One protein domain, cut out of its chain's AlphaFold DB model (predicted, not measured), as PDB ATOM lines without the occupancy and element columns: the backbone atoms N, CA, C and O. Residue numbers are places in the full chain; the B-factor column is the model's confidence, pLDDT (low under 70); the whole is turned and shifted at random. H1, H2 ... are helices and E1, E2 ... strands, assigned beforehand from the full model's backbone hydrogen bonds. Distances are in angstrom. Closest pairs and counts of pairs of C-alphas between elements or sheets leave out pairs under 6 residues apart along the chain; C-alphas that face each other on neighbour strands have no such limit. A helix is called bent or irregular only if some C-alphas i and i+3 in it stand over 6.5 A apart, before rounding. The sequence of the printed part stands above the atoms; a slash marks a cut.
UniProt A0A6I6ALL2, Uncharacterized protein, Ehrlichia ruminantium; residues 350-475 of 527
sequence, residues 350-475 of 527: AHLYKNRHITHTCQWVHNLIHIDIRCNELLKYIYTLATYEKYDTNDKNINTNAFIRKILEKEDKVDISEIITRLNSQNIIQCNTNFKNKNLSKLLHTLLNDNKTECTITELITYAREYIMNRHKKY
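What this domain is: This is residues 350 to 475 of the 527 residues of an uncharacterized protein of Ehrlichia ruminantium (UniProt A0A6I6ALL2). A crossed cluster of helices is built round H3 in the middle: H4 and H6 pack on opposite sides of it, the long H7 crosses it at a steep angle, and H2 meets it at a corner. At one end of the longest axis lie H5 and the small two-strand ribbon E1 and E2; towards the other end lie the short H1, beside H4, and the link to H2. The printed part has 126 residues with seven named helices and two named strands, in the order H1 H2 H3 H4 H5 E1 H6 E2 H7; the class is mostly helix, and the strands are antiparallel. The whole is compact, with a radius of gyration of the C-alphas of 14.2 A and spans of 41 by 30 by 29 A.

Where its parts are: H1 is residues 350 to 354, 9.0 A long, and begins at C-alpha 350 (153.282, 215.293, 227.949). H2 is residues 365 to 375, 15.4 A, and H3 is residues 377 to 386, 14.4 A. H4 is residues 395 to 408, 20.1 A. H1 and H4 are irregular: C-alphas 350 and 353 are 7.3 A apart, C-alphas 396 and 399 7.6 A. H5 is residues 417 to 426, 14.2 A, and E1 residues 428 to 430, 6.8 A. H6 is residues 438 to 448, 15.6 A, and E2 residues 454 to 456, 7.4 A. H7 is residues 457 to 473, 24.1 A, and ends at C-alpha 473 (141.853, 216.946, 234.045).

How they stand to each other: H3 is the hub, touching four helices. It touches H2 only at the corner, Ile 373 to Lys 380, 4.6 A between the closest C-alphas. H3 and H4 form a helical hairpin at a shallow tilt of 29 degrees, opposite ways, closest C-alphas Tyr 383 and Ile 404, 7.4 A. H3 touches H6 at a steep tilt of 56 degrees, the same way, closest C-alphas Leu 378 and Asn 439, 5.8 A. Residues 461 to 468 of H7 touch H3 at a steep tilt of 60 degrees, closest C-alphas Ala 386 and Ile 461, 5.0 A. H6 and H7 touch about perpendicular, at 81 degrees, closest C-alphas Leu 447 and Tyr 463, 5.8 A. H1 touches H4, closest C-alphas Ala 350 and Asn 397, 4.6 A. H5 and H7 are close but not clearly touching, C-alphas Leu 423 and Ile 457 being closest at 6.2 A. E1 and E2 are antiparallel, with N 429 and O 455 within hydrogen-bond range at 2.9 A. Every O i to N i+4 pair is within range in H2, H3, H5, H6 and H7; H4 has 7 of 10, and H1 0 of 1, with 1 of 2 O i to N i+3 pairs.

The domain as a whole: The C-alphas of Thr 361 and Ser 425, the two farthest apart, are 43.7 A apart. The printed part has no cut, and no link is long. The mean pLDDT of the printed part is 85.4; residues 360 to 362, 393 to 394 and 450 to 451 are under 70.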
ATOM      1  N   ALA A 350     151.938 214.741 228.077       89.38
ATOM      2  CA  ALA A 350     153.282 215.293 227.949       89.38
ATOM      3  C   ALA A 350     153.532 216.506 228.864       89.38
ATOM      4  O   ALA A 350     154.680 216.874 229.079       89.38
ATOM      5  N   HIS A 351     152.480 217.119 229.419       88.69
ATOM      6  CA  HIS A 351     152.551 218.330 230.233       88.69
ATOM      7  C   HIS A 351     152.335 218.105 231.737       88.69
ATOM      8  O   HIS A 351     152.496 219.047 232.512       88.69
ATOM      9  N   LEU A 352     152.038 216.879 232.190       89.00
ATOM     10  CA  LEU A 352     151.836 216.591 233.620       89.00
ATOM     11  C   LEU A 352     153.055 216.942 234.488       89.00
ATOM     12  O   LEU A 352     152.876 217.362 235.632       89.00
ATOM     13  N   TYR A 353     154.276 216.838 233.947       86.62
ATOM     14  CA  TYR A 353     155.504 217.221 234.658       86.62
ATOM     15  C   TYR A 353     155.545 218.698 235.070       86.62
ATOM     16  O   TYR A 353     156.277 219.042 235.996       86.62
ATOM     17  N   LYS A 354     154.753 219.574 234.424       84.25
ATOM     18  CA  LYS A 354     154.627 220.985 234.822       84.25
ATOM     19  C   LYS A 354     154.028 221.145 236.221       84.25
ATOM     20  O   LYS A 354     154.065 222.245 236.752       84.25
ATOM     21  N   ASN A 355     153.494 220.062 236.804       81.81
ATOM     22  CA  ASN A 355     153.014 219.988 238.178       81.81
ATOM     23  C   ASN A 355     152.072 221.146 238.508       81.81
ATOM     24  O   ASN A 355     152.402 222.026 239.291       81.81
ATOM     25  N   ARG A 356     150.913 221.177 237.853       82.00
ATOM     26  CA  ARG A 356     149.962 222.286 237.973       82.00
ATOM     27  C   ARG A 356     149.209 222.276 239.301       82.00
ATOM     28  O   ARG A 356     149.024 221.222 239.912       82.00
ATOM     29  N   HIS A 357     148.719 223.448 239.698       78.81
ATOM     30  CA  HIS A 357     147.821 223.592 240.843       78.81
ATOM     31  C   HIS A 357     146.424 223.016 240.533       78.81
ATOM     32  O   HIS A 357     145.893 223.214 239.434       78.81
ATOM     33  N   ILE A 358     145.816 222.316 241.498       79.44
ATOM     34  CA  ILE A 358     144.530 221.609 241.345       79.44
ATOM     35  C   ILE A 358     143.544 221.913 242.484       79.44
ATOM     36  O   ILE A 358     143.943 222.339 243.562       79.44
ATOM     37  N   THR A 359     142.247 221.673 242.261       70.81
ATOM     38  CA  THR A 359     141.162 221.893 243.247       70.81
ATOM     39  C   THR A 359     141.137 220.908 244.422       70.81
ATOM     40  O   THR A 359     140.315 221.055 245.324       70.81
ATOM     41  N   HIS A 360     141.989 219.881 244.421       62.06
ATOM     42  CA  HIS A 360     141.995 218.825 245.437       62.06
ATOM     43  C   HIS A 360     142.695 219.274 246.733       62.06
ATOM     44  O   HIS A 360     143.554 220.154 246.703       62.06
ATOM     45  N   THR A 361     142.432 218.592 247.856       54.38
ATOM     46  CA  THR A 361     143.145 218.779 249.145       54.38
ATOM     47  C   THR A 361     144.672 218.691 249.019       54.38
ATOM     48  O   THR A 361     145.405 219.216 249.846       54.38
ATOM     49  N   CYS A 362     145.139 218.068 247.941       52.34
ATOM     50  CA  CYS A 362     146.534 217.838 247.601       52.34
ATOM     51  C   CYS A 362     147.218 219.028 246.906       52.34
ATOM     52  O   CYS A 362     148.426 218.971 246.697       52.34
ATOM     53  N   GLN A 363     146.467 220.078 246.539       73.25
ATOM     54  CA  GLN A 363     146.891 221.346 245.914       73.25
ATOM     55  C   GLN A 363     147.628 221.242 244.562       73.25
ATOM     56  O   GLN A 363     147.572 222.181 243.777       73.25
ATOM     57  N   TRP A 364     148.252 220.110 244.227       80.94
ATOM     58  CA  TRP A 364     149.095 219.938 243.043       80.94
ATOM     59  C   TRP A 364     148.974 218.548 242.412       80.94
ATOM     60  O   TRP A 364     148.724 217.556 243.100       80.94
ATOM     61  N   VAL A 365     149.216 218.471 241.100       84.81
ATOM     62  CA  VAL A 365     149.161 217.223 240.313       84.81
ATOM     63  C   VAL A 365     150.099 216.141 240.858       84.81
ATOM     64  O   VAL A 365     149.687 214.989 240.945       84.81
ATOM     65  N   HIS A 366     151.328 216.486 241.257       84.12
ATOM     66  CA  HIS A 366     152.280 215.499 241.788       84.12
ATOM     67  C   HIS A 366     151.732 214.742 243.004       84.12
ATOM     68  O   HIS A 366     151.851 213.523 243.063       84.12
ATOM     69  N   ASN A 367     151.090 215.448 243.939       80.56
ATOM     70  CA  ASN A 367     150.524 214.848 245.144       80.56
ATOM     71  C   ASN A 367     149.368 213.905 244.804       80.56
ATOM     72  O   ASN A 367     149.231 212.849 245.416       80.56
ATOM     73  N   LEU A 368     148.558 214.255 243.799       85.62
ATOM     74  CA  LEU A 368     147.487 213.382 243.327       85.62
ATOM     75  C   LEU A 368     148.043 212.095 242.699       85.62
ATOM     76  O   LEU A 368     147.604 211.011 243.067       85.62
ATOM     77  N   ILE A 369     149.050 212.208 241.823       89.44
ATOM     78  CA  ILE A 369     149.735 211.052 241.218       89.44
ATOM     79  C   ILE A 369     150.352 210.167 242.302       89.44
ATOM     80  O   ILE A 369     150.249 208.944 242.248       89.44
ATOM     81  N   HIS A 370     150.973 210.785 243.304       85.38
ATOM     82  CA  HIS A 370     151.578 210.071 244.414       85.38
ATOM     83  C   HIS A 370     150.549 209.257 245.204       85.38
ATOM     84  O   HIS A 370     150.759 208.075 245.465       85.38
ATOM     85  N   ILE A 371     149.423 209.869 245.573       85.69
ATOM     86  CA  ILE A 371     148.334 209.181 246.278       85.69
ATOM     87  C   ILE A 371     147.754 208.062 245.418       85.69
ATOM     88  O   ILE A 371     147.513 206.972 245.931       85.69
ATOM     89  N   ASP A 372     147.565 208.302 244.121       89.25
ATOM     90  CA  ASP A 372     147.079 207.280 243.199       89.25
ATOM     91  C   ASP A 372     148.034 206.072 243.147       89.25
ATOM     92  O   ASP A 372     147.574 204.936 243.214       89.25
ATOM     93  N   ILE A 373     149.351 206.301 243.092       90.12
ATOM     94  CA  ILE A 373     150.368 205.236 243.090       90.12
ATOM     95  C   ILE A 373     150.427 204.504 244.438       90.12
ATOM     96  O   ILE A 373     150.449 203.276 244.461       90.12
ATOM     97  N   ARG A 374     150.441 205.232 245.557       87.00
ATOM     98  CA  ARG A 374     150.604 204.662 246.903       87.00
ATOM     99  C   ARG A 374     149.367 203.905 247.382       87.00
ATOM    100  O   ARG A 374     149.485 202.857 248.009       87.00
ATOM    101  N   CYS A 375     148.179 204.439 247.112       86.31
ATOM    102  CA  CYS A 375     146.933 203.947 247.700       86.31
ATOM    103  C   CYS A 375     146.127 203.033 246.765       86.31
ATOM    104  O   CYS A 375     145.124 202.466 247.200       86.31
ATOM    105  N   ASN A 376     146.506 202.895 245.490       89.69
ATOM    106  CA  ASN A 376     145.760 202.086 244.530       89.69
ATOM    107  C   ASN A 376     146.687 201.256 243.634       89.69
ATOM    108  O   ASN A 376     147.251 201.739 242.653       89.69
ATOM    109  N   GLU A 377     146.752 199.959 243.934       90.69
ATOM    110  CA  GLU A 377     147.550 198.990 243.181       90.69
ATOM    111  C   GLU A 377     147.249 199.015 241.675       90.69
ATOM    112  O   GLU A 377     148.171 199.103 240.874       90.69
ATOM    113  N   LEU A 378     145.980 199.026 241.253       93.75
ATOM    114  CA  LEU A 378     145.634 199.064 239.826       93.75
ATOM    115  C   LEU A 378     146.192 200.318 239.134       93.75
ATOM    116  O   LEU A 378     146.718 200.224 238.024       93.75
ATOM    117  N   LEU A 379     146.111 201.480 239.787       94.06
ATOM    118  CA  LEU A 379     146.677 202.717 239.247       94.06
ATOM    119  C   LEU A 379     148.199 202.626 239.155       94.06
ATOM    120  O   LEU A 379     148.749 203.019 238.130       94.06
ATOM    121  N   LYS A 380     148.879 202.035 240.143       93.81
ATOM    122  CA  LYS A 380     150.327 201.778 240.088       93.81
ATOM    123  C   LYS A 380     150.725 200.978 238.835       93.81
ATOM    124  O   LYS A 380     151.675 201.361 238.149       93.81
ATOM    125  N   TYR A 381     149.961 199.944 238.461       94.81
ATOM    126  CA  TYR A 381     150.161 199.217 237.192       94.81
ATOM    127  C   TYR A 381     149.928 200.106 235.961       94.81
ATOM    128  O   TYR A 381     150.735 200.080 235.032       94.81
ATOM    129  N   ILE A 382     148.869 200.924 235.956       95.06
ATOM    130  CA  ILE A 382     148.559 201.840 234.843       95.06
ATOM    131  C   ILE A 382     149.672 202.885 234.656       95.06
ATOM    132  O   ILE A 382     150.108 203.111 233.529       95.06
ATOM    133  N   TYR A 383     150.188 203.478 235.735       94.75
ATOM    134  CA  TYR A 383     151.323 204.410 235.688       94.75
ATOM    135  C   TYR A 383     152.617 203.738 235.223       94.75
ATOM    136  O   TYR A 383     153.368 204.312 234.431       94.75
ATOM    137  N   THR A 384     152.872 202.510 235.675       94.06
ATOM    138  CA  THR A 384     154.050 201.741 235.247       94.06
ATOM    139  C   THR A 384     153.996 201.449 233.747       94.06
ATOM    140  O   THR A 384     154.985 201.641 233.046       94.06
ATOM    141  N   LEU A 385     152.822 201.081 233.226       93.25
ATOM    142  CA  LEU A 385     152.607 200.905 231.792       93.25
ATOM    143  C   LEU A 385     152.749 202.227 231.014       93.25
ATOM    144  O   LEU A 385     153.432 202.265 229.995       93.25
ATOM    145  N   ALA A 386     152.145 203.320 231.490       93.12
ATOM    146  CA  ALA A 386     152.170 204.618 230.805       93.12
ATOM    147  C   ALA A 386     153.591 205.189 230.621       93.12
ATOM    148  O   ALA A 386     153.855 205.908 229.650       93.12
ATOM    149  N   THR A 387     154.498 204.856 231.544       92.56
ATOM    150  CA  THR A 387     155.905 205.294 231.546       92.56
ATOM    151  C   THR A 387     156.858 204.331 230.834       92.56
ATOM    152  O   THR A 387     158.072 204.539 230.868       92.56
ATOM    153  N   TYR A 388     156.343 203.287 230.181       89.19
ATOM    154  CA  TYR A 388     157.163 202.280 229.516       89.19
ATOM    155  C   TYR A 388     157.690 202.771 228.155       89.19
ATOM    156  O   TYR A 388     156.982 202.769 227.152       89.19
ATOM    157  N   GLU A 389     158.957 203.189 228.109       79.38
ATOM    158  CA  GLU A 389     159.517 203.936 226.966       79.38
ATOM    159  C   GLU A 389     159.953 203.090 225.771       79.38
ATOM    160  O   GLU A 389     160.101 203.622 224.678       79.38
ATOM    161  N   LYS A 390     160.142 201.775 225.931       80.56
ATOM    162  CA  LYS A 390     160.700 200.921 224.864       80.56
ATOM    163  C   LYS A 390     159.877 200.952 223.564       80.56
ATOM    164  O   LYS A 390     160.430 200.718 222.495       80.56
ATOM    165  N   TYR A 391     158.576 201.226 223.661       75.12
ATOM    166  CA  TYR A 391     157.655 201.333 222.522       75.12
ATOM    167  C   TYR A 391     157.103 202.754 222.338       75.12
ATOM    168  O   TYR A 391     156.152 202.951 221.580       75.12
ATOM    169  N   ASP A 392     157.671 203.736 223.043       70.00
ATOM    170  CA  ASP A 392     157.333 205.145 222.881       70.00
ATOM    171  C   ASP A 392     158.206 205.720 221.769       70.00
ATOM    172  O   ASP A 392     159.377 206.027 221.958       70.00
ATOM    173  N   THR A 393     157.646 205.837 220.570       64.50
ATOM    174  CA  THR A 393     158.373 206.320 219.389       64.50
ATOM    175  C   THR A 393     158.489 207.849 219.357       64.50
ATOM    176  O   THR A 393     158.843 208.413 218.323       64.50
ATOM    177  N   ASN A 394     158.111 208.541 220.439       66.44
ATOM    178  CA  ASN A 394     157.994 209.992 220.483       66.44
ATOM    179  C   ASN A 394     158.562 210.580 221.783       66.44
ATOM    180  O   ASN A 394     157.999 210.395 222.861       66.44
ATOM    181  N   ASP A 395     159.608 211.396 221.656       76.88
ATOM    182  CA  ASP A 395     160.322 212.033 222.773       76.88
ATOM    183  C   ASP A 395     159.479 213.043 223.577       76.88
ATOM    184  O   ASP A 395     159.899 213.540 224.624       76.88
ATOM    185  N   LYS A 396     158.254 213.345 223.134       81.62
ATOM    186  CA  LYS A 396     157.349 214.300 223.797       81.62
ATOM    187  C   LYS A 396     157.075 213.979 225.266       81.62
ATOM    188  O   LYS A 396     156.888 214.894 226.062       81.62
ATOM    189  N   ASN A 397     157.029 212.699 225.630       88.38
ATOM    190  CA  ASN A 397     156.598 212.272 226.963       88.38
ATOM    191  C   ASN A 397     157.747 212.095 227.960       88.38
ATOM    192  O   ASN A 397     157.475 211.812 229.127       88.38
ATOM    193  N   ILE A 398     159.005 212.284 227.541       88.44
ATOM    194  CA  ILE A 398     160.203 212.000 228.350       88.44
ATOM    195  C   ILE A 398     160.132 212.679 229.722       88.44
ATOM    196  O   ILE A 398     160.333 212.030 230.749       88.44
ATOM    197  N   ASN A 399     159.777 213.967 229.758       88.69
ATOM    198  CA  ASN A 399     159.733 214.735 231.005       88.69
ATOM    199  C   ASN A 399     158.672 214.198 231.976       88.69
ATOM    200  O   ASN A 399     158.971 213.976 233.150       88.69
ATOM    201  N   THR A 400     157.455 213.930 231.492       90.75
ATOM    202  CA  THR A 400     156.391 213.325 232.312       90.75
ATOM    203  C   THR A 400     156.756 211.907 232.746       90.75
ATOM    204  O   THR A 400     156.570 211.560 233.913       90.75
ATOM    205  N   ASN A 401     157.323 211.092 231.853       91.44
ATOM    206  CA  ASN A 401     157.727 209.726 232.175       91.44
ATOM    207  C   ASN A 401     158.821 209.701 233.245       91.44
ATOM    208  O   ASN A 401     158.779 208.870 234.149       91.44
ATOM    209  N   ALA A 402     159.810 210.592 233.158       88.69
ATOM    210  CA  ALA A 402     160.853 210.736 234.172       88.69
ATOM    211  C   ALA A 402     160.272 211.208 235.513       88.69
ATOM    212  O   ALA A 402     160.599 210.656 236.564       88.69
ATOM    213  N   PHE A 403     159.371 212.190 235.477       88.12
ATOM    214  CA  PHE A 403     158.677 212.709 236.653       88.12
ATOM    215  C   PHE A 403     157.872 211.624 237.393       88.12
ATOM    216  O   PHE A 403     158.023 211.479 238.603       88.12
ATOM    217  N   ILE A 404     157.090 210.807 236.678       90.69
ATOM    218  CA  ILE A 404     156.301 209.714 237.274       90.69
ATOM    219  C   ILE A 404     157.197 208.557 237.738       90.69
ATOM    220  O   ILE A 404     156.969 208.007 238.815       90.69
ATOM    221  N   ARG A 405     158.247 208.193 236.986       89.00
ATOM    222  CA  ARG A 405     159.169 207.112 237.391       89.00
ATOM    223  C   ARG A 405     159.871 207.401 238.715       89.00
ATOM    224  O   ARG A 405     159.981 206.495 239.531       89.00
ATOM    225  N   LYS A 406     160.239 208.659 238.976       86.25
ATOM    226  CA  LYS A 406     160.785 209.086 240.280       86.25
ATOM    227  C   LYS A 406     159.818 208.863 241.449       86.25
ATOM    228  O   LYS A 406     160.272 208.742 242.585       86.25
ATOM    229  N   ILE A 407     158.508 208.862 241.195       86.38
ATOM    230  CA  ILE A 407     157.484 208.540 242.197       86.38
ATOM    231  C   ILE A 407     157.391 207.018 242.365       86.38
ATOM    232  O   ILE A 407     157.489 206.518 243.481       86.38
ATOM    233  N   LEU A 408     157.286 206.277 241.257       89.06
ATOM    234  CA  LEU A 408     157.219 204.808 241.263       89.06
ATOM    235  C   LEU A 408     158.442 204.151 241.924       89.06
ATOM    236  O   LEU A 408     158.310 203.112 242.558       89.06
ATOM    237  N   GLU A 409     159.628 204.748 241.802       85.88
ATOM    238  CA  GLU A 409     160.863 204.264 242.436       85.88
ATOM    239  C   GLU A 409     160.838 204.279 243.966       85.88
ATOM    240  O   GLU A 409     161.630 203.568 244.579       85.88
ATOM    241  N   LYS A 410     159.939 205.055 244.576       82.06
ATOM    242  CA  LYS A 410     159.819 205.176 246.036       82.06
ATOM    243  C   LYS A 410     158.735 204.287 246.634       82.06
ATOM    244  O   LYS A 410     158.811 203.974 247.813       82.06
ATOM    245  N   GLU A 411     157.745 203.893 245.836       77.25
ATOM    246  CA  GLU A 411     156.510 203.230 246.286       77.25
ATOM    247  C   GLU A 411     156.456 201.737 245.892       77.25
ATOM    248  O   GLU A 411     155.372 201.171 245.739       77.25
ATOM    249  N   ASP A 412     157.629 201.111 245.731       74.81
ATOM    250  CA  ASP A 412     157.872 199.755 245.211       74.81
ATOM    251  C   ASP A 412     157.367 199.519 243.771       74.81
ATOM    252  O   ASP A 412     156.192 199.685 243.435       74.81
ATOM    253  N   LYS A 413     158.273 199.090 242.880       75.31
ATOM    254  CA  LYS A 413     157.954 198.853 241.462       75.31
ATOM    255  C   LYS A 413     157.063 197.620 241.302       75.31
ATOM    256  O   LYS A 413     157.360 196.558 241.844       75.31
ATOM    257  N   VAL A 414     156.022 197.738 240.480       87.94
ATOM    258  CA  VAL A 414     155.201 196.596 240.049       87.94
ATOM    259  C   VAL A 414     155.739 195.985 238.763       87.94
ATOM    260  O   VAL A 414     156.257 196.688 237.893       87.94
ATOM    261  N   ASP A 415     155.599 194.669 238.634       87.88
ATOM    262  CA  ASP A 415     156.063 193.939 237.459       87.88
ATOM    263  C   ASP A 415     154.981 193.879 236.368       87.88
ATOM    264  O   ASP A 415     153.915 193.290 236.552       87.88
ATOM    265  N   ILE A 416     155.280 194.473 235.210       89.56
ATOM    266  CA  ILE A 416     154.445 194.422 234.000       89.56
ATOM    267  C   ILE A 416     155.015 193.475 232.928       89.56
ATOM    268  O   ILE A 416     154.560 193.476 231.788       89.56
ATOM    269  N   SER A 417     156.008 192.644 233.249       87.81
ATOM    270  CA  SER A 417     156.679 191.790 232.260       87.81
ATOM    271  C   SER A 417     155.730 190.800 231.583       87.81
ATOM    272  O   SER A 417     155.871 190.546 230.391       87.81
ATOM    273  N   GLU A 418     154.721 190.282 232.291       87.44
ATOM    274  CA  GLU A 418     153.747 189.331 231.728       87.44
ATOM    275  C   GLU A 418     152.964 189.938 230.545       87.44
ATOM    276  O   GLU A 418     152.829 189.297 229.498       87.44
ATOM    277  N   ILE A 419     152.529 191.201 230.662       86.31
ATOM    278  CA  ILE A 419     151.809 191.904 229.589       86.31
ATOM    279  C   ILE A 419     152.745 192.280 228.432       86.31
ATOM    280  O   ILE A 419     152.380 192.112 227.268       86.31
ATOM    281  N   ILE A 420     153.984 192.691 228.734       86.81
ATOM    282  CA  ILE A 420     154.996 193.028 227.722       86.81
ATOM    283  C   ILE A 420     155.425 191.789 226.927       86.81
ATOM    284  O   ILE A 420     155.511 191.842 225.701       86.81
ATOM    285  N   THR A 421     155.680 190.660 227.589       86.56
ATOM    286  CA  THR A 421     156.053 189.403 226.925       86.56
ATOM    287  C   THR A 421     154.920 188.903 226.036       86.56
ATOM    288  O   THR A 421     155.170 188.506 224.898       86.56
ATOM    289  N   ARG A 422     153.667 188.989 226.504       83.50
ATOM    290  CA  ARG A 422     152.500 188.615 225.698       83.50
ATOM    291  C   ARG A 422     152.408 189.455 224.425       83.50
ATOM    292  O   ARG A 422     152.310 188.891 223.337       83.50
ATOM    293  N   LEU A 423     152.533 190.773 224.548       82.25
ATOM    294  CA  LEU A 423     152.483 191.695 223.413       82.25
ATOM    295  C   LEU A 423     153.657 191.523 222.441       82.25
ATOM    296  O   LEU A 423     153.441 191.568 221.237       82.25
ATOM    297  N   ASN A 424     154.864 191.221 222.929       81.06
ATOM    298  CA  ASN A 424     155.999 190.880 222.060       81.06
ATOM    299  C   ASN A 424     155.783 189.596 221.254       81.06
ATOM    300  O   ASN A 424     156.313 189.469 220.156       81.06
ATOM    301  N   SER A 425     155.038 188.636 221.805       81.69
ATOM    302  CA  SER A 425     154.778 187.360 221.132       81.69
ATOM    303  C   SER A 425     153.623 187.413 220.127       81.69
ATOM    304  O   SER A 425     153.625 186.646 219.170       81.69
ATOM    305  N   GLN A 426     152.632 188.285 220.343       77.69
ATOM    306  CA  GLN A 426     151.370 188.280 219.588       77.69
ATOM    307  C   GLN A 426     151.100 189.567 218.802       77.69
ATOM    308  O   GLN A 426     150.162 189.588 218.012       77.69
ATOM    309  N   ASN A 427     151.890 190.628 219.005       81.88
ATOM    310  CA  ASN A 427     151.704 192.001 218.504       81.88
ATOM    311  C   ASN A 427     150.404 192.705 218.944       81.88
ATOM    312  O   ASN A 427     150.390 193.929 219.063       81.88
ATOM    313  N   ILE A 428     149.346 191.948 219.225       87.06
ATOM    314  CA  ILE A 428     148.017 192.405 219.622       87.06
ATOM    315  C   ILE A 428     147.609 191.673 220.905       87.06
ATOM    316  O   ILE A 428     147.918 190.492 221.088       87.06
ATOM    317  N   ILE A 429     146.910 192.369 221.802       87.44
ATOM    318  CA  ILE A 429     146.288 191.790 222.993       87.44
ATOM    319  C   ILE A 429     144.792 192.078 223.025       87.44
ATOM    320  O   ILE A 429     144.359 193.177 222.692       87.44
ATOM    321  N   GLN A 430     144.004 191.090 223.448       86.56
ATOM    322  CA  GLN A 430     142.553 191.217 223.565       86.56
ATOM    323  C   GLN A 430     142.142 191.632 224.980       86.56
ATOM    324  O   GLN A 430     142.780 191.236 225.960       86.56
ATOM    325  N   CYS A 431     141.042 192.376 225.097       84.31
ATOM    326  CA  CYS A 431     140.500 192.863 226.371       84.31
ATOM    327  C   CYS A 431     140.234 191.735 227.389       84.31
ATOM    328  O   CYS A 431     140.485 191.899 228.578       84.31
ATOM    329  N   ASN A 432     139.804 190.561 226.920       83.44
ATOM    330  CA  ASN A 432     139.517 189.371 227.732       83.44
ATOM    331  C   ASN A 432     140.755 188.505 228.052       83.44
ATOM    332  O   ASN A 432     140.611 187.374 228.525       83.44
ATOM    333  N   THR A 433     141.969 188.997 227.783       85.62
ATOM    334  CA  THR A 433     143.195 188.247 228.073       85.62
ATOM    335  C   THR A 433     143.394 188.122 229.583       85.62
ATOM    336  O   THR A 433     143.579 189.103 230.309       85.62
ATOM    337  N   ASN A 434     143.399 186.880 230.063       86.69
ATOM    338  CA  ASN A 434     143.626 186.572 231.468       86.69
ATOM    339  C   ASN A 434     145.115 186.365 231.757       86.69
ATOM    340  O   ASN A 434     145.794 185.600 231.073       86.69
ATOM    341  N   PHE A 435     145.590 187.021 232.811       88.56
ATOM    342  CA  PHE A 435     146.945 186.922 233.331       88.56
ATOM    343  C   PHE A 435     146.931 186.276 234.708       88.56
ATOM    344  O   PHE A 435     145.925 186.325 235.425       88.56
ATOM    345  N   LYS A 436     148.070 185.709 235.118       88.50
ATOM    346  CA  LYS A 436     148.224 185.203 236.490       88.50
ATOM    347  C   LYS A 436     148.024 186.332 237.497       88.50
ATOM    348  O   LYS A 436     147.366 186.154 238.523       88.50
ATOM    349  N   ASN A 437     148.551 187.510 237.178       89.62
ATOM    350  CA  ASN A 437     148.305 188.712 237.949       89.62
ATOM    351  C   ASN A 437     146.935 189.324 237.608       89.62
ATOM    352  O   ASN A 437     146.750 189.957 236.567       89.62
ATOM    353  N   LYS A 438     145.979 189.211 238.538       90.44
ATOM    354  CA  LYS A 438     144.620 189.756 238.379       90.44
ATOM    355  C   LYS A 438     144.593 191.271 238.133       90.44
ATOM    356  O   LYS A 438     143.654 191.750 237.500       90.44
ATOM    357  N   ASN A 439     145.584 192.028 238.611       91.00
ATOM    358  CA  ASN A 439     145.656 193.469 238.360       91.00
ATOM    359  C   ASN A 439     146.016 193.779 236.903       91.00
ATOM    360  O   ASN A 439     145.495 194.752 236.368       91.00
ATOM    361  N   LEU A 440     146.807 192.933 236.231       91.69
ATOM    362  CA  LEU A 440     147.086 193.081 234.798       91.69
ATOM    363  C   LEU A 440     145.832 192.826 233.952       91.69
ATOM    364  O   LEU A 440     145.557 193.581 233.022       91.69
ATOM    365  N   SER A 441     145.022 191.823 234.309       90.62
ATOM    366  CA  SER A 441     143.733 191.590 233.636       90.62
ATOM    367  C   SER A 441     142.745 192.730 233.878       90.62
ATOM    368  O   SER A 441     142.114 193.212 232.942       90.62
ATOM    369  N   LYS A 442     142.648 193.229 235.118       91.38
ATOM    370  CA  LYS A 442     141.831 194.414 235.425       91.38
ATOM    371  C   LYS A 442     142.308 195.656 234.674       91.38
ATOM    372  O   LYS A 442     141.472 196.436 234.229       91.38
ATOM    373  N   LEU A 443     143.620 195.840 234.532       93.19
ATOM    374  CA  LEU A 443     144.209 196.938 233.769       93.19
ATOM    375  C   LEU A 443     143.754 196.888 232.313       93.19
ATOM    376  O   LEU A 443     143.282 197.904 231.815       93.19
ATOM    377  N   LEU A 444     143.821 195.725 231.655       91.12
ATOM    378  CA  LEU A 444     143.341 195.584 230.277       91.12
ATOM    379  C   LEU A 444     141.868 195.969 230.152       91.12
ATOM    380  O   LEU A 444     141.534 196.840 229.352       91.12
ATOM    381  N   HIS A 445     141.009 195.393 230.995       89.56
ATOM    382  CA  HIS A 445     139.584 195.722 230.995       89.56
ATOM    383  C   HIS A 445     139.330 197.218 231.221       89.56
ATOM    384  O   HIS A 445     138.498 197.814 230.541       89.56
ATOM    385  N   THR A 446     140.085 197.840 232.129       90.88
ATOM    386  CA  THR A 446     139.950 199.267 232.455       90.88
ATOM    387  C   THR A 446     140.381 200.170 231.296       90.88
ATOM    388  O   THR A 446     139.771 201.216 231.084       90.88
ATOM    389  N   LEU A 447     141.435 199.803 230.561       91.50
ATOM    390  CA  LEU A 447     142.004 200.643 229.502       91.50
ATOM    391  C   LEU A 447     141.318 200.463 228.142       91.50
ATOM    392  O   LEU A 447     141.192 201.436 227.397       91.50
ATOM    393  N   LEU A 448     140.889 199.245 227.800       87.94
ATOM    394  CA  LEU A 448     140.233 198.962 226.522       87.94
ATOM    395  C   LEU A 448     138.735 199.325 226.538       87.94
ATOM    396  O   LEU A 448     138.246 199.866 225.546       87.94
ATOM    397  N   ASN A 449     138.044 199.185 227.679       72.62
ATOM    398  CA  ASN A 449     136.606 199.468 227.828       72.62
ATOM    399  C   ASN A 449     135.728 198.691 226.806       72.62
ATOM    400  O   ASN A 449     136.235 197.951 225.966       72.62
ATOM    401  N   ASP A 450     134.402 198.850 226.841       61.31
ATOM    402  CA  ASP A 450     133.486 198.041 226.001       61.31
ATOM    403  C   ASP A 450     133.598 198.305 224.483       61.31
ATOM    404  O   ASP A 450     133.144 197.505 223.669       61.31
ATOM    405  N   ASN A 451     134.231 199.412 224.082       67.50
ATOM    406  CA  ASN A 451     134.301 199.843 222.681       67.50
ATOM    407  C   ASN A 451     135.564 199.373 221.941       67.50
ATOM    408  O   ASN A 451     135.673 199.612 220.739       67.50
ATOM    409  N   LYS A 452     136.540 198.761 222.630       77.94
ATOM    410  CA  LYS A 452     137.796 198.295 222.017       77.94
ATOM    411  C   LYS A 452     138.045 196.843 222.406       77.94
ATOM    412  O   LYS A 452     138.199 196.515 223.578       77.94
ATOM    413  N   THR A 453     138.094 195.961 221.418       79.94
ATOM    414  CA  THR A 453     138.248 194.517 221.648       79.94
ATOM    415  C   THR A 453     139.708 194.086 221.723       79.94
ATOM    416  O   THR A 453     140.025 193.131 222.435       79.94
ATOM    417  N   GLU A 454     140.600 194.801 221.035       87.31
ATOM    418  CA  GLU A 454     142.024 194.489 220.945       87.31
ATOM    419  C   GLU A 454     142.890 195.741 220.742       87.31
ATOM    420  O   GLU A 454     142.385 196.783 220.323       87.31
ATOM    421  N   CYS A 455     144.182 195.653 221.071       88.69
ATOM    422  CA  CYS A 455     145.144 196.731 220.837       88.69
ATOM    423  C   CYS A 455     146.596 196.241 220.749       88.69
ATOM    424  O   CYS A 455     146.957 195.175 221.253       88.69
ATOM    425  N   THR A 456     147.448 197.056 220.136       89.69
ATOM    426  CA  THR A 456     148.912 196.938 220.165       89.69
ATOM    427  C   THR A 456     149.498 197.506 221.464       89.69
ATOM    428  O   THR A 456     148.833 198.223 222.213       89.69
ATOM    429  N   ILE A 457     150.785 197.249 221.735       87.56
ATOM    430  CA  ILE A 457     151.469 197.813 222.914       87.56
ATOM    431  C   ILE A 457     151.496 199.349 222.903       87.56
ATOM    432  O   ILE A 457     151.293 199.973 223.943       87.56
ATOM    433  N   THR A 458     151.691 199.967 221.737       87.38
ATOM    434  CA  THR A 458     151.721 201.430 221.593       87.38
ATOM    435  C   THR A 458     150.348 202.044 221.866       87.38
ATOM    436  O   THR A 458     150.243 203.051 222.569       87.38
ATOM    437  N   GLU A 459     149.277 201.413 221.380       89.56
ATOM    438  CA  GLU A 459     147.903 201.827 221.680       89.56
ATOM    439  C   GLU A 459     147.573 201.636 223.161       89.56
ATOM    440  O   GLU A 459     147.012 202.535 223.781       89.56
ATOM    441  N   LEU A 460     147.988 200.519 223.762       91.19
ATOM    442  CA  LEU A 460     147.766 200.251 225.180       91.19
ATOM    443  C   LEU A 460     148.456 201.287 226.086       91.19
ATOM    444  O   LEU A 460     147.845 201.786 227.033       91.19
ATOM    445  N   ILE A 461     149.705 201.652 225.776       90.94
ATOM    446  CA  ILE A 461     150.431 202.736 226.460       90.94
ATOM    447  C   ILE A 461     149.694 204.071 226.273       90.94
ATOM    448  O   ILE A 461     149.547 204.838 227.225       90.94
ATOM    449  N   THR A 462     149.184 204.341 225.068       90.06
ATOM    450  CA  THR A 462     148.403 205.554 224.779       90.06
ATOM    451  C   THR A 462     147.121 205.598 225.610       90.06
ATOM    452  O   THR A 462     146.851 206.609 226.255       90.06
ATOM    453  N   TYR A 463     146.380 204.494 225.708       91.56
ATOM    454  CA  TYR A 463     145.168 204.416 226.530       91.56
ATOM    455  C   TYR A 463     145.467 204.571 228.022       91.56
ATOM    456  O   TYR A 463     144.700 205.222 228.728       91.56
ATOM    457  N   ALA A 464     146.603 204.059 228.509       93.56
ATOM    458  CA  ALA A 464     147.048 204.311 229.879       93.56
ATOM    459  C   ALA A 464     147.280 205.812 230.136       93.56
ATOM    460  O   ALA A 464     146.816 206.355 231.141       93.56
ATOM    461  N   ARG A 465     147.938 206.508 229.201       92.88
ATOM    462  CA  ARG A 465     148.181 207.961 229.272       92.88
ATOM    463  C   ARG A 465     146.881 208.763 229.216       92.88
ATOM    464  O   ARG A 465     146.690 209.674 230.022       92.88
ATOM    465  N   GLU A 466     145.962 208.399 228.324       91.44
ATOM    466  CA  GLU A 466     144.624 208.995 228.238       91.44
ATOM    467  C   GLU A 466     143.818 208.774 229.522       91.44
ATOM    468  O   GLU A 466     143.166 209.699 230.008       91.44
ATOM    469  N   TYR A 467     143.883 207.575 230.105       93.31
ATOM    470  CA  TYR A 467     143.222 207.252 231.367       93.31
ATOM    471  C   TYR A 467     143.737 208.141 232.506       93.31
ATOM    472  O   TYR A 467     142.939 208.755 233.223       93.31
ATOM    473  N   ILE A 468     145.063 208.278 232.630       93.94
ATOM    474  CA  ILE A 468     145.696 209.183 233.598       93.94
ATOM    475  C   ILE A 468     145.198 210.613 233.364       93.94
ATOM    476  O   ILE A 468     144.686 211.238 234.295       93.94
ATOM    477  N   MET A 469     145.255 211.126 232.132       91.81
ATOM    478  CA  MET A 469     144.798 212.489 231.843       91.81
ATOM    479  C   MET A 469     143.320 212.708 232.149       91.81
ATOM    480  O   MET A 469     142.968 213.704 232.778       91.81
ATOM    481  N   ASN A 470     142.447 211.768 231.789       90.38
ATOM    482  CA  ASN A 470     141.017 211.852 232.081       90.38
ATOM    483  C   ASN A 470     140.725 211.898 233.583       90.38
ATOM    484  O   ASN A 470     139.802 212.596 234.012       90.38
ATOM    485  N   ARG A 471     141.530 211.202 234.389       89.62
ATOM    486  CA  ARG A 471     141.430 211.241 235.846       89.62
ATOM    487  C   ARG A 471     141.887 212.580 236.430       89.62
ATOM    488  O   ARG A 471     141.261 213.053 237.375       89.62
ATOM    489  N   HIS A 472     142.931 213.191 235.869       88.12
ATOM    490  CA  HIS A 472     143.551 214.407 236.412       88.12
ATOM    491  C   HIS A 472     142.870 215.691 235.933       88.12
ATOM    492  O   HIS A 472     142.718 216.627 236.717       88.12
ATOM    493  N   LYS A 473     142.404 215.734 234.676       87.50
ATOM    494  CA  LYS A 473     141.853 216.946 234.045       87.50
ATOM    495  C   LYS A 473     140.705 217.578 234.833       87.50
ATOM    496  O   LYS A 473     140.601 218.795 234.890       87.50
ATOM    497  N   LYS A 474     139.881 216.765 235.508       84.81
ATOM    498  CA  LYS A 474     138.743 217.237 236.319       84.81
ATOM    499  C   LYS A 474     139.153 218.053 237.549       84.81
ATOM    500  O   LYS A 474     138.322 218.759 238.107       84.81
ATOM    501  N   TYR A 475     140.411 217.946 237.973       85.00
ATOM    502  CA  TYR A 475     140.957 218.713 239.090       85.00
ATOM    503  C   TYR A 475     141.781 219.924 238.628       85.00
ATOM    504  O   TYR A 475     142.141 220.757 239.460       85.00
TER     505      TYR A 475